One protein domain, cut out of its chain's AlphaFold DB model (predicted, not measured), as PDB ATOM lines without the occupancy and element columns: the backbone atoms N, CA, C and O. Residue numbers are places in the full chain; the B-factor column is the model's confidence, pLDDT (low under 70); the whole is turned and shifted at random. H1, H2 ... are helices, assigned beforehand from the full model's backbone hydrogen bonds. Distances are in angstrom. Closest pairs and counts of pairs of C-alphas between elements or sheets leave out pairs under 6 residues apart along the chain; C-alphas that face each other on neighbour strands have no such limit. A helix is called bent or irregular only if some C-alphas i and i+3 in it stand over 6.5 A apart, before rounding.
ATOM      1  N   SER A  88     147.197 128.851 136.525       77.12
ATOM      2  CA  SER A  88     146.238 129.356 137.504       77.12
ATOM      3  C   SER A  88     146.900 129.748 138.826       77.12
ATOM      4  O   SER A  88     146.564 130.786 139.377       77.12
ATOM      5  N   GLU A  89     147.874 128.981 139.316       85.81
ATOM      6  CA  GLU A  89     148.562 129.286 140.577       85.81
ATOM      7  C   GLU A  89     149.474 130.504 140.450       85.81
ATOM      8  O   GLU A  89     149.477 131.367 141.327       85.81
ATOM      9  N   ILE A  90     150.212 130.616 139.341       85.38
ATOM     10  CA  ILE A  90     151.082 131.772 139.080       85.38
ATOM     11  C   ILE A  90     150.243 133.047 138.972       85.38
ATOM     12  O   ILE A  90     150.599 134.082 139.537       85.38
ATOM     13  N   LYS A  91     149.108 132.968 138.276       87.06
ATOM     14  CA  LYS A  91     148.168 134.076 138.115       87.06
ATOM     15  C   LYS A  91     147.561 134.518 139.446       87.06
ATOM     16  O   LYS A  91     147.562 135.713 139.738       87.06
ATOM     17  N   GLU A  92     147.087 133.583 140.267       89.12
ATOM     18  CA  GLU A  92     146.531 133.899 141.589       89.12
ATOM     19  C   GLU A  92     147.591 134.459 142.543       89.12
ATOM     20  O   GLU A  92     147.338 135.437 143.252       89.12
ATOM     21  N   GLN A  93     148.812 133.917 142.513       90.62
ATOM     22  CA  GLN A  93     149.916 134.460 143.299       90.62
ATOM     23  C   GLN A  93     150.268 135.884 142.857       90.62
ATOM     24  O   GLN A  93     150.424 136.763 143.701       90.62
ATOM     25  N   LEU A  94     150.332 136.144 141.547       91.62
ATOM     26  CA  LEU A  94     150.606 137.483 141.034       91.62
ATOM     27  C   LEU A  94     149.503 138.473 141.422       91.62
ATOM     28  O   LEU A  94     149.810 139.590 141.830       91.62
ATOM     29  N   ARG A  95     148.226 138.076 141.339       92.56
ATOM     30  CA  ARG A  95     147.096 138.894 141.808       92.56
ATOM     31  C   ARG A  95     147.283 139.298 143.265       92.56
ATOM     32  O   ARG A  95     147.224 140.487 143.575       92.56
ATOM     33  N   LYS A  96     147.566 138.321 144.128       93.44
ATOM     34  CA  LYS A  96     147.813 138.547 145.553       93.44
ATOM     35  C   LYS A  96     148.995 139.491 145.780       93.44
ATOM     36  O   LYS A  96     148.857 140.470 146.509       93.44
ATOM     37  N   ASP A  97     150.119 139.249 145.112       93.38
ATOM     38  CA  ASP A  97     151.327 140.065 145.250       93.38
ATOM     39  C   ASP A  97     151.100 141.512 144.787       93.38
ATOM     40  O   ASP A  97     151.563 142.448 145.441       93.38
ATOM     41  N   ILE A  98     150.359 141.734 143.693       93.31
ATOM     42  CA  ILE A  98     150.025 143.090 143.233       93.31
ATOM     43  C   ILE A  98     149.128 143.791 144.257       93.31
ATOM     44  O   ILE A  98     149.389 144.945 144.582       93.31
ATOM     45  N   THR A  99     148.111 143.113 144.790       92.56
ATOM     46  CA  THR A  99     147.185 143.716 145.759       92.56
ATOM     47  C   THR A  99     147.850 144.018 147.104       92.56
ATOM     48  O   THR A  99     147.589 145.066 147.691       92.56
ATOM     49  N   GLU A 100     148.725 143.140 147.599       93.75
ATOM     50  CA  GLU A 100     149.380 143.311 148.903       93.75
ATOM     51  C   GLU A 100     150.607 144.236 148.841       93.75
ATOM     52  O   GLU A 100     150.857 145.015 149.762       93.75
ATOM     53  N   ILE A 101     151.398 144.144 147.768       93.50
ATOM     54  CA  ILE A 101     152.728 144.767 147.680       93.50
ATOM     55  C   ILE A 101     152.742 145.930 146.674       93.50
ATOM     56  O   ILE A 101     153.475 146.907 146.875       93.50
ATOM     57  N   GLY A 102     151.916 145.857 145.629       93.06
ATOM     58  CA  GLY A 102     151.854 146.809 144.519       93.06
ATOM     59  C   GLY A 102     152.748 146.411 143.342       93.06
ATOM     60  O   GLY A 102     153.889 145.970 143.529       93.06
ATOM     61  N   TRP A 103     152.263 146.638 142.112       95.12
ATOM     62  CA  TRP A 103     152.990 146.298 140.879       95.12
ATOM     63  C   TRP A 103     154.395 146.909 140.830       95.12
ATOM     64  O   TRP A 103     155.353 146.217 140.507       95.12
ATOM     65  N   GLU A 104     154.544 148.178 141.220       94.25
ATOM     66  CA  GLU A 104     155.820 148.911 141.180       94.25
ATOM     67  C   GLU A 104     156.968 148.142 141.857       94.25
ATOM     68  O   GLU A 104     158.084 148.078 141.334       94.25
ATOM     69  N   LYS A 105     156.681 147.517 143.005       93.38
ATOM     70  CA  LYS A 105     157.676 146.815 143.821       93.38
ATOM     71  C   LYS A 105     157.991 145.420 143.292       93.38
ATOM     72  O   LYS A 105     159.135 144.979 143.402       93.38
ATOM     73  N   ILE A 106     157.007 144.727 142.719       94.19
ATOM     74  CA  ILE A 106     157.177 143.343 142.252       94.19
ATOM     75  C   ILE A 106     157.596 143.253 140.780       94.19
ATOM     76  O   ILE A 106     158.211 142.266 140.380       94.19
ATOM     77  N   ARG A 107     157.340 144.302 139.986       94.06
ATOM     78  CA  ARG A 107     157.553 144.360 138.531       94.06
ATOM     79  C   ARG A 107     158.924 143.855 138.110       94.06
ATOM     80  O   ARG A 107     159.023 142.987 137.254       94.06
ATOM     81  N   LYS A 108     159.998 144.385 138.707       92.44
ATOM     82  CA  LYS A 108     161.372 144.019 138.321       92.44
ATOM     83  C   LYS A 108     161.643 142.532 138.545       92.44
ATOM     84  O   LYS A 108     162.289 141.905 137.715       92.44
ATOM     85  N   LYS A 109     161.162 141.989 139.667       90.25
ATOM     86  CA  LYS A 109     161.322 140.571 139.985       90.25
ATOM     87  C   LYS A 109     160.524 139.726 138.997       90.25
ATOM     88  O   LYS A 109     161.121 138.898 138.330       90.25
ATOM     89  N   PHE A 110     159.231 140.009 138.841       91.94
ATOM     90  CA  PHE A 110     158.360 139.288 137.914       91.94
ATOM     91  C   PHE A 110     158.933 139.259 136.491       91.94
ATOM     92  O   PHE A 110     159.089 138.188 135.920       91.94
ATOM     93  N   LEU A 111     159.328 140.413 135.948       91.62
ATOM     94  CA  LEU A 111     159.913 140.487 134.609       91.62
ATOM     95  C   LEU A 111     161.215 139.676 134.504       91.62
ATOM     96  O   LEU A 111     161.407 138.948 133.537       91.62
ATOM     97  N   ASN A 112     162.103 139.734 135.498       89.69
ATOM     98  CA  ASN A 112     163.313 138.911 135.469       89.69
ATOM     99  C   ASN A 112     162.994 137.410 135.443       89.69
ATOM    100  O   ASN A 112     163.604 136.686 134.665       89.69
ATOM    101  N   GLU A 113     162.033 136.958 136.247       89.50
ATOM    102  CA  GLU A 113     161.634 135.550 136.272       89.50
ATOM    103  C   GLU A 113     161.037 135.096 134.934       89.50
ATOM    104  O   GLU A 113     161.444 134.072 134.392       89.50
ATOM    105  N   VAL A 114     160.140 135.895 134.345       87.69
ATOM    106  CA  VAL A 114     159.583 135.615 133.010       87.69
ATOM    107  C   VAL A 114     160.698 135.501 131.979       87.69
ATOM    108  O   VAL A 114     160.736 134.550 131.197       87.69
ATOM    109  N   ARG A 115     161.646 136.442 131.995       85.75
ATOM    110  CA  ARG A 115     162.744 136.444 131.032       85.75
ATOM    111  C   ARG A 115     163.666 135.239 131.202       85.75
ATOM    112  O   ARG A 115     164.130 134.695 130.202       85.75
ATOM    113  N   ASN A 116     163.921 134.827 132.440       83.94
ATOM    114  CA  ASN A 116     164.723 133.646 132.744       83.94
ATOM    115  C   ASN A 116     164.015 132.358 132.307       83.94
ATOM    116  O   ASN A 116     164.669 131.479 131.755       83.94
ATOM    117  N   GLY A 117     162.695 132.270 132.498       80.50
ATOM    118  CA  GLY A 117     161.905 131.103 132.109       80.50
ATOM    119  C   GLY A 117     161.800 130.918 130.592       80.50
ATOM    120  O   GLY A 117     162.053 129.833 130.082       80.50
ATOM    121  N   PHE A 118     161.460 131.973 129.845       81.62
ATOM    122  CA  PHE A 118     161.186 131.857 128.403       81.62
ATOM    123  C   PHE A 118     162.381 132.196 127.496       81.62
ATOM    124  O   PHE A 118     162.361 131.899 126.296       81.62
ATOM    125  N   GLY A 119     163.434 132.820 128.030       78.56
ATOM    126  CA  GLY A 119     164.629 133.187 127.273       78.56
ATOM    127  C   GLY A 119     164.318 134.110 126.088       78.56
ATOM    128  O   GLY A 119     163.918 135.259 126.264       78.56
ATOM    129  N   THR A 120     164.546 133.625 124.862       73.69
ATOM    130  CA  THR A 120     164.279 134.359 123.605       73.69
ATOM    131  C   THR A 120     163.022 133.880 122.871       73.69
ATOM    132  O   THR A 120     162.798 134.277 121.726       73.69
ATOM    133  N   GLN A 121     162.209 133.010 123.478       77.81
ATOM    134  CA  GLN A 121     160.998 132.476 122.854       77.81
ATOM    135  C   GLN A 121     159.851 133.493 122.913       77.81
ATOM    136  O   GLN A 121     158.979 133.420 123.777       77.81
ATOM    137  N   TRP A 122     159.849 134.441 121.973       82.25
ATOM    138  CA  TRP A 122     158.906 135.568 121.959       82.25
ATOM    139  C   TRP A 122     157.431 135.136 122.026       82.25
ATOM    140  O   TRP A 122     156.648 135.734 122.755       82.25
ATOM    141  N   TYR A 123     157.048 134.087 121.287       81.19
ATOM    142  CA  TYR A 123     155.653 133.651 121.204       81.19
ATOM    143  C   TYR A 123     155.187 133.021 122.517       81.19
ATOM    144  O   TYR A 123     154.114 133.356 123.007       81.19
ATOM    145  N   SER A 124     156.016 132.157 123.113       80.31
ATOM    146  CA  SER A 124     155.754 131.542 124.418       80.31
ATOM    147  C   SER A 124     155.661 132.600 125.521       80.31
ATOM    148  O   SER A 124     154.751 132.548 126.344       80.31
ATOM    149  N   GLU A 125     156.562 133.590 125.495       85.00
ATOM    150  CA  GLU A 125     156.555 134.739 126.409       85.00
ATOM    151  C   GLU A 125     155.261 135.555 126.258       85.00
ATOM    152  O   GLU A 125     154.563 135.797 127.241       85.00
ATOM    153  N   ASN A 126     154.879 135.923 125.031       86.94
ATOM    154  CA  ASN A 126     153.642 136.661 124.782       86.94
ATOM    155  C   ASN A 126     152.406 135.863 125.197       86.94
ATOM    156  O   ASN A 126     151.551 136.412 125.885       86.94
ATOM    157  N   LEU A 127     152.326 134.580 124.831       86.38
ATOM    158  CA  LEU A 127     151.224 133.696 125.204       86.38
ATOM    159  C   LEU A 127     151.070 133.623 126.723       86.38
ATOM    160  O   LEU A 127     149.965 133.764 127.243       86.38
ATOM    161  N   PHE A 128     152.170 133.444 127.447       87.38
ATOM    162  CA  PHE A 128     152.158 133.447 128.903       87.38
ATOM    163  C   PHE A 128     151.635 134.771 129.473       87.38
ATOM    164  O   PHE A 128     150.737 134.777 130.316       87.38
ATOM    165  N   LEU A 129     152.165 135.897 128.990       91.88
ATOM    166  CA  LEU A 129     151.842 137.216 129.526       91.88
ATOM    167  C   LEU A 129     150.396 137.631 129.240       91.88
ATOM    168  O   LEU A 129     149.748 138.158 130.142       91.88
ATOM    169  N   VAL A 130     149.862 137.366 128.043       91.94
ATOM    170  CA  VAL A 130     148.456 137.691 127.744       91.94
ATOM    171  C   VAL A 130     147.479 136.855 128.574       91.94
ATOM    172  O   VAL A 130     146.469 137.389 129.014       91.94
ATOM    173  N   ASN A 131     147.803 135.588 128.865       89.81
ATOM    174  CA  ASN A 131     146.982 134.733 129.733       89.81
ATOM    175  C   ASN A 131     147.014 135.191 131.199       89.81
ATOM    176  O   ASN A 131     145.994 135.175 131.892       89.81
ATOM    177  N   ILE A 132     148.186 135.601 131.694       90.75
ATOM    178  CA  ILE A 132     148.313 136.136 133.056       90.75
ATOM    179  C   ILE A 132     147.523 137.433 133.219       90.75
ATOM    180  O   ILE A 132     146.884 137.634 134.252       90.75
ATOM    181  N   LEU A 133     147.580 138.300 132.210       92.06
ATOM    182  CA  LEU A 133     146.917 139.597 132.215       92.06
ATOM    183  C   LEU A 133     145.433 139.536 131.831       92.06
ATOM    184  O   LEU A 133     144.774 140.561 131.954       92.06
ATOM    185  N   GLU A 134     144.914 138.379 131.406       91.44
ATOM    186  CA  GLU A 134     143.525 138.208 130.940       91.44
ATOM    187  C   GLU A 134     143.187 139.069 129.721       91.44
ATOM    188  O   GLU A 134     142.136 139.698 129.656       91.44
ATOM    189  N   ILE A 135     144.119 139.121 128.770       92.75
ATOM    190  CA  ILE A 135     144.004 139.901 127.533       92.75
ATOM    191  C   ILE A 135     144.306 139.015 126.314       92.75
ATOM    192  O   ILE A 135     145.015 139.407 125.380       92.75
ATOM    193  N   GLU A 136     143.844 137.759 126.343       91.69
ATOM    194  CA  GLU A 136     144.194 136.750 125.332       91.69
ATOM    195  C   GLU A 136     143.737 137.138 123.922       91.69
ATOM    196  O   GLU A 136     144.282 136.654 122.928       91.69
ATOM    197  N   GLU A 137     142.770 138.045 123.815       88.62
ATOM    198  CA  GLU A 137     142.268 138.552 122.549       88.62
ATOM    199  C   GLU A 137     143.317 139.288 121.707       88.62
ATOM    200  O   GLU A 137     143.146 139.416 120.492       88.62
ATOM    201  N   TYR A 138     144.435 139.699 122.314       91.94
ATOM    202  CA  TYR A 138     145.543 140.360 121.623       91.94
ATOM    203  C   TYR A 138     146.757 139.455 121.350       91.94
ATOM    204  O   TYR A 138     147.822 139.966 120.996       91.94
ATOM    205  N   LEU A 139     146.620 138.124 121.444       85.81
ATOM    206  CA  LEU A 139     147.697 137.151 121.168       85.81
ATOM    207  C   LEU A 139     148.333 137.294 119.761       85.81
ATOM    208  O   LEU A 139     149.430 136.799 119.518       85.81
ATOM    209  N   GLY A 140     147.680 138.001 118.834       84.88
ATOM    210  CA  GLY A 140     148.200 138.326 117.500       84.88
ATOM    211  C   GLY A 140     149.168 139.512 117.403       84.88
ATOM    212  O   GLY A 140     149.548 139.867 116.288       84.88
ATOM    213  N   TYR A 141     149.557 140.150 118.508       91.69
ATOM    214  CA  TYR A 141     150.577 141.202 118.482       91.69
ATOM    215  C   TYR A 141     151.979 140.630 118.210       91.69
ATOM    216  O   TYR A 141     152.442 139.737 118.916       91.69
ATOM    217  N   GLU A 142     152.668 141.171 117.203       88.81
ATOM    218  CA  GLU A 142     153.990 140.694 116.754       88.81
ATOM    219  C   GLU A 142     155.163 141.286 117.553       88.81
ATOM    220  O   GLU A 142     156.303 140.843 117.412       88.81
ATOM    221  N   GLY A 143     154.916 142.295 118.391       90.50
ATOM    222  CA  GLY A 143     155.935 142.851 119.280       90.50
ATOM    223  C   GLY A 143     155.993 142.150 120.639       90.50
ATOM    224  O   GLY A 143     155.296 141.177 120.900       90.50
ATOM    225  N   SER A 144     156.817 142.677 121.543       91.31
ATOM    226  CA  SER A 144     156.992 142.113 122.884       91.31
ATOM    227  C   SER A 144     155.982 142.696 123.881       91.31
ATOM    228  O   SER A 144     155.999 143.901 124.146       91.31
ATOM    229  N   ILE A 145     155.118 141.853 124.467       91.38
ATOM    230  CA  ILE A 145     154.247 142.246 125.595       91.38
ATOM    231  C   ILE A 145     155.090 142.566 126.836       91.38
ATOM    232  O   ILE A 145     154.751 143.457 127.615       91.38
ATOM    233  N   PHE A 146     156.229 141.888 126.983       92.31
ATOM    234  CA  PHE A 146     157.205 142.154 128.031       92.31
ATOM    235  C   PHE A 146     157.686 143.612 128.017       92.31
ATOM    236  O   PHE A 146     157.725 144.259 129.065       92.31
ATOM    237  N   ASP A 147     158.001 144.159 126.837       92.38
ATOM    238  CA  ASP A 147     158.399 145.565 126.710       92.38
ATOM    239  C   ASP A 147     157.281 146.526 127.148       92.38
ATOM    240  O   ASP A 147     157.570 147.519 127.811       92.38
ATOM    241  N   LEU A 148     156.012 146.213 126.856       94.12
ATOM    242  CA  LEU A 148     154.869 147.034 127.290       94.12
ATOM    243  C   LEU A 148     154.696 147.002 128.811       94.12
ATOM    244  O   LEU A 148     154.463 148.033 129.443       94.12
ATOM    245  N   LEU A 149     154.846 145.821 129.413       93.38
ATOM    246  CA  LEU A 149     154.777 145.640 130.862       93.38
ATOM    247  C   LEU A 149     155.908 146.356 131.605       93.38
ATOM    248  O   LEU A 149     155.696 146.861 132.710       93.38
ATOM    249  N   ARG A 150     157.105 146.426 131.012       91.69
ATOM    250  CA  ARG A 150     158.237 147.182 131.572       91.69
ATOM    251  C   ARG A 150     157.904 148.666 131.736       91.69
ATOM    252  O   ARG A 150     158.370 149.290 132.695       91.69
ATOM    253  N   ASP A 151     157.080 149.207 130.847       93.06
ATOM    254  CA  ASP A 151     156.718 150.622 130.829       93.06
ATOM    255  C   ASP A 151     155.541 150.948 131.772       93.06
ATOM    256  O   ASP A 151     155.386 152.099 132.186       93.06
ATOM    257  N   VAL A 152     154.788 149.937 132.232       95.19
ATOM    258  CA  VAL A 152     153.772 150.090 133.287       95.19
ATOM    259  C   VAL A 152     154.455 150.384 134.624       95.19
ATOM    260  O   VAL A 152     155.170 149.540 135.175       95.19
ATOM    261  N   ARG A 153     154.266 151.599 135.152       91.12
ATOM    262  CA  ARG A 153     154.967 152.080 136.358       91.12
ATOM    263  C   ARG A 153     154.295 151.660 137.659       91.12
ATOM    264  O   ARG A 153     154.991 151.361 138.623       91.12
ATOM    265  N   SER A 154     152.971 151.625 137.679       92.94
ATOM    266  CA  SER A 154     152.171 151.375 138.876       92.94
ATOM    267  C   SER A 154     150.901 150.601 138.534       92.94
ATOM    268  O   SER A 154     150.502 150.526 137.375       92.94
ATOM    269  N   GLY A 155     150.282 150.012 139.551       92.56
ATOM    270  CA  GLY A 155     149.034 149.261 139.447       92.56
ATOM    271  C   GLY A 155     148.705 148.641 140.800       92.56
ATOM    272  O   GLY A 155     149.589 148.064 141.441       92.56
ATOM    273  N   SER A 156     147.465 148.822 141.250       89.75
ATOM    274  CA  SER A 156     146.956 148.314 142.529       89.75
ATOM    275  C   SER A 156     146.393 146.893 142.420       89.75
ATOM    276  O   SER A 156     146.274 146.177 143.412       89.75
ATOM    277  N   ASN A 157     146.065 146.465 141.202       93.25
ATOM    278  CA  ASN A 157     145.541 145.143 140.890       93.25
ATOM    279  C   ASN A 157     145.925 144.737 139.454       93.25
ATOM    280  O   ASN A 157     146.408 145.558 138.670       93.25
ATOM    281  N   ILE A 158     145.726 143.457 139.119       92.75
ATOM    282  CA  ILE A 158     146.072 142.898 137.800       92.75
ATOM    283  C   ILE A 158     145.319 143.598 136.657       92.75
ATOM    284  O   ILE A 158     145.900 143.831 135.602       92.75
ATOM    285  N   SER A 159     144.061 143.989 136.889       92.19
ATOM    286  CA  SER A 159     143.207 144.626 135.885       92.19
ATOM    287  C   SER A 159     143.743 146.009 135.505       92.19
ATOM    288  O   SER A 159     143.885 146.294 134.324       92.19
ATOM    289  N   GLU A 160     144.186 146.824 136.468       94.44
ATOM    290  CA  GLU A 160     144.825 148.119 136.184       94.44
ATOM    291  C   GLU A 160     146.134 147.993 135.395       94.44
ATOM    292  O   GLU A 160     146.447 148.846 134.559       94.44
ATOM    293  N   VAL A 161     146.924 146.951 135.674       95.00
ATOM    294  CA  VAL A 161     148.143 146.655 134.910       95.00
ATOM    295  C   VAL A 161     147.765 146.258 133.483       95.00
ATOM    296  O   VAL A 161     148.330 146.803 132.534       95.00
ATOM    297  N   ALA A 162     146.773 145.379 133.323       94.12
ATOM    298  CA  ALA A 162     146.265 144.948 132.027       94.12
ATOM    299  C   ALA A 162     145.720 146.124 131.201       94.12
ATOM    300  O   ALA A 162     146.142 146.303 130.063       94.12
ATOM    301  N   THR A 163     144.890 147.000 131.779       92.56
ATOM    302  CA  THR A 163     144.369 148.202 131.103       92.56
ATOM    303  C   THR A 163     145.495 149.100 130.589       92.56
ATOM    304  O   THR A 163     145.446 149.576 129.456       92.56
ATOM    305  N   GLN A 164     146.554 149.310 131.378       94.56
ATOM    306  CA  GLN A 164     147.708 150.102 130.938       94.56
ATOM    307  C   GLN A 164     148.512 149.424 129.823       94.56
ATOM    308  O   GLN A 164     149.039 150.117 128.950       94.56
ATOM    309  N   VAL A 165     148.620 148.092 129.832       95.19
ATOM    310  CA  VAL A 165     149.211 147.342 128.714       95.19
ATOM    311  C   VAL A 165     148.345 147.504 127.466       95.19
ATOM    312  O   VAL A 165     148.874 147.855 126.414       95.19
ATOM    313  N   VAL A 166     147.026 147.341 127.582       93.69
ATOM    314  CA  VAL A 166     146.073 147.469 126.469       93.69
ATOM    315  C   VAL A 166     146.112 148.871 125.855       93.69
ATOM    316  O   VAL A 166     146.249 148.992 124.639       93.69
ATOM    317  N   HIS A 167     146.115 149.938 126.661       92.19
ATOM    318  CA  HIS A 167     146.241 151.313 126.153       92.19
ATOM    319  C   HIS A 167     147.518 151.536 125.327       92.19
ATOM    320  O   HIS A 167     147.504 152.275 124.343       92.19
ATOM    321  N   GLN A 168     148.629 150.895 125.698       94.12
ATOM    322  CA  GLN A 168     149.872 150.954 124.923       94.12
ATOM    323  C   GLN A 168     149.839 150.044 123.688       94.12
ATOM    324  O   GLN A 168     150.490 150.334 122.681       94.12
ATOM    325  N   LEU A 169     149.095 148.944 123.767       93.44
ATOM    326  CA  LEU A 169     148.995 147.914 122.742       93.44
ATOM    327  C   LEU A 169     148.132 148.355 121.555       93.44
ATOM    328  O   LEU A 169     148.533 148.143 120.414       93.44
ATOM    329  N   ILE A 170     146.998 149.020 121.801       91.62
ATOM    330  CA  ILE A 170     146.062 149.485 120.761       91.62
ATOM    331  C   ILE A 170     146.758 150.273 119.634       91.62
ATOM    332  O   ILE A 170     146.607 149.882 118.473       91.62
ATOM    333  N   PRO A 171     147.535 151.348 119.894       92.12
ATOM    334  CA  PRO A 171     148.179 152.099 118.818       92.12
ATOM    335  C   PRO A 171     149.217 151.262 118.057       92.12
ATOM    336  O   PRO A 171     149.365 151.424 116.848       92.12
ATOM    337  N   LYS A 172     149.907 150.334 118.732       94.44
ATOM    338  CA  LYS A 172     150.897 149.445 118.102       94.44
ATOM    339  C   LYS A 172     150.227 148.410 117.201       94.44
ATOM    340  O   LYS A 172     150.691 148.193 116.084       94.44
ATOM    341  N   LEU A 173     149.110 147.836 117.644       92.06
ATOM    342  CA  LEU A 173     148.275 146.953 116.832       92.06
ATOM    343  C   LEU A 173     147.688 147.686 115.631       92.06
ATOM    344  O   LEU A 173     147.718 147.155 114.527       92.06
ATOM    345  N   LEU A 174     147.216 148.920 115.809       89.62
ATOM    346  CA  LEU A 174     146.740 149.738 114.698       89.62
ATOM    347  C   LEU A 174     147.824 149.891 113.621       89.62
ATOM    348  O   LEU A 174     147.560 149.635 112.448       89.62
ATOM    349  N   THR A 175     149.050 150.243 114.022       92.00
ATOM    350  CA  THR A 175     150.197 150.339 113.108       92.00
ATOM    351  C   THR A 175     150.537 148.995 112.460       92.00
ATOM    352  O   THR A 175     150.754 148.949 111.252       92.00
ATOM    353  N   GLN A 176     150.545 147.895 113.222       92.31
ATOM    354  CA  GLN A 176     150.779 146.547 112.691       92.31
ATOM    355  C   GLN A 176     149.766 146.208 111.592       92.31
ATOM    356  O   GLN A 176     150.161 145.827 110.493       92.31
ATOM    357  N   VAL A 177     148.469 146.394 111.852       87.69
ATOM    358  CA  VAL A 177     147.405 146.069 110.891       87.69
ATOM    359  C   VAL A 177     147.503 146.950 109.643       87.69
ATOM    360  O   VAL A 177     147.409 146.440 108.527       87.69
ATOM    361  N   GLN A 178     147.749 148.253 109.808       85.50
ATOM    362  CA  GLN A 178     147.929 149.188 108.690       85.50
ATOM    363  C   GLN A 178     149.134 148.828 107.809       85.50
ATOM    364  O   GLN A 178     149.058 148.953 106.589       85.50
ATOM    365  N   ASN A 179     150.207 148.311 108.410       87.44
ATOM    366  CA  ASN A 179     151.407 147.864 107.701       87.44
ATOM    367  C   ASN A 179     151.292 146.435 107.141       87.44
ATOM    368  O   ASN A 179     152.265 145.904 106.612       87.44
ATOM    369  N   GLY A 180     150.118 145.805 107.237       79.94
ATOM    370  CA  GLY A 180     149.877 144.464 106.708       79.94
ATOM    371  C   GLY A 180     150.406 143.322 107.575       79.94
ATOM    372  O   GLY A 180     150.544 142.209 107.071       79.94
ATOM    373  N   GLY A 181     150.667 143.577 108.857       83.25
ATOM    374  CA  GLY A 181     151.007 142.540 109.826       83.25
ATOM    375  C   GLY A 181     149.880 141.525 110.026       83.25
ATOM    376  O   GLY A 181     148.731 141.718 109.601       83.25
ATOM    377  N   ASN A 182     150.208 140.412 110.677       78.44
ATOM    378  CA  ASN A 182     149.283 139.305 110.850       78.44
ATOM    379  C   ASN A 182     148.095 139.706 111.739       78.44
ATOM    380  O   ASN A 182     148.233 140.401 112.743       78.44
TER     381      ASN A 182
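This is residues 88 to 182 of the 381 residues of an uncharacterized protein of Thorarchaeota archaeon (strain OWC) (UniProt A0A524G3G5). Helices H2 and H3 form a V-shaped hairpin that opens toward one long helix, H5, and short H4 packs in the V's mouth on H2, H3 and H5. H1 crosses at the beginning of H5, whose last part runs beyond the other helices. The printed part has 95 residues with five named helices, H1 to H5 in order, and no named strand; the class is all helix, the packing mostly crossed. It is compact, with a radius of gyration of the C-alphas of 13.1 A, yet elongated, spanning 42 by 25 by 21 A.

Start with H1, residues 88 to 101: it only just touches H2, residues 103 to 118, only at the corner, the closest C-alphas being Ile 98 and Ile 106 at 7.2 A. H2 forms a helical hairpin with H3, residues 122 to 133, opposite ways at 36 degrees, only just steep; C-alphas 118 and 125 come closest, 5.8 A. H4, residues 145 to 151, touches H3 at a steep tilt of 63 degrees, closest at C-alphas 126 and 145, 5.7 A. H5, residues 158 to 178, touches H4 with residues 161 to 169 alone; C-alphas 148 and 165 are closest, 5.8 A. H1 and H4 are apart. Every O i to N i+4 pair is within hydrogen-bond range in H1 and H3, against 10 of 12 in H2, 2 of 3 in H4 and 15 of 17 in H5.

Find C-alpha 88 at (146.238, 129.356, 137.504); from there H1 runs 19.6 A. H2, 20.8 A long, is irregular, C-alphas 105 and 108 being 7.2 A apart. H3 measures 16.3 A and H4 10.2 A. H5 runs 29.8 A to C-alpha 178 at (147.929, 149.188, 108.690), with a kink of 34 degrees near residue 168.

Look at Glu 100 and Gly 180 for the farthest C-alphas, 42.2 A apart. The link from H3 to H4 is long, 11 residues. The printed part has no cut, and no printed residue is under 70 in pLDDT.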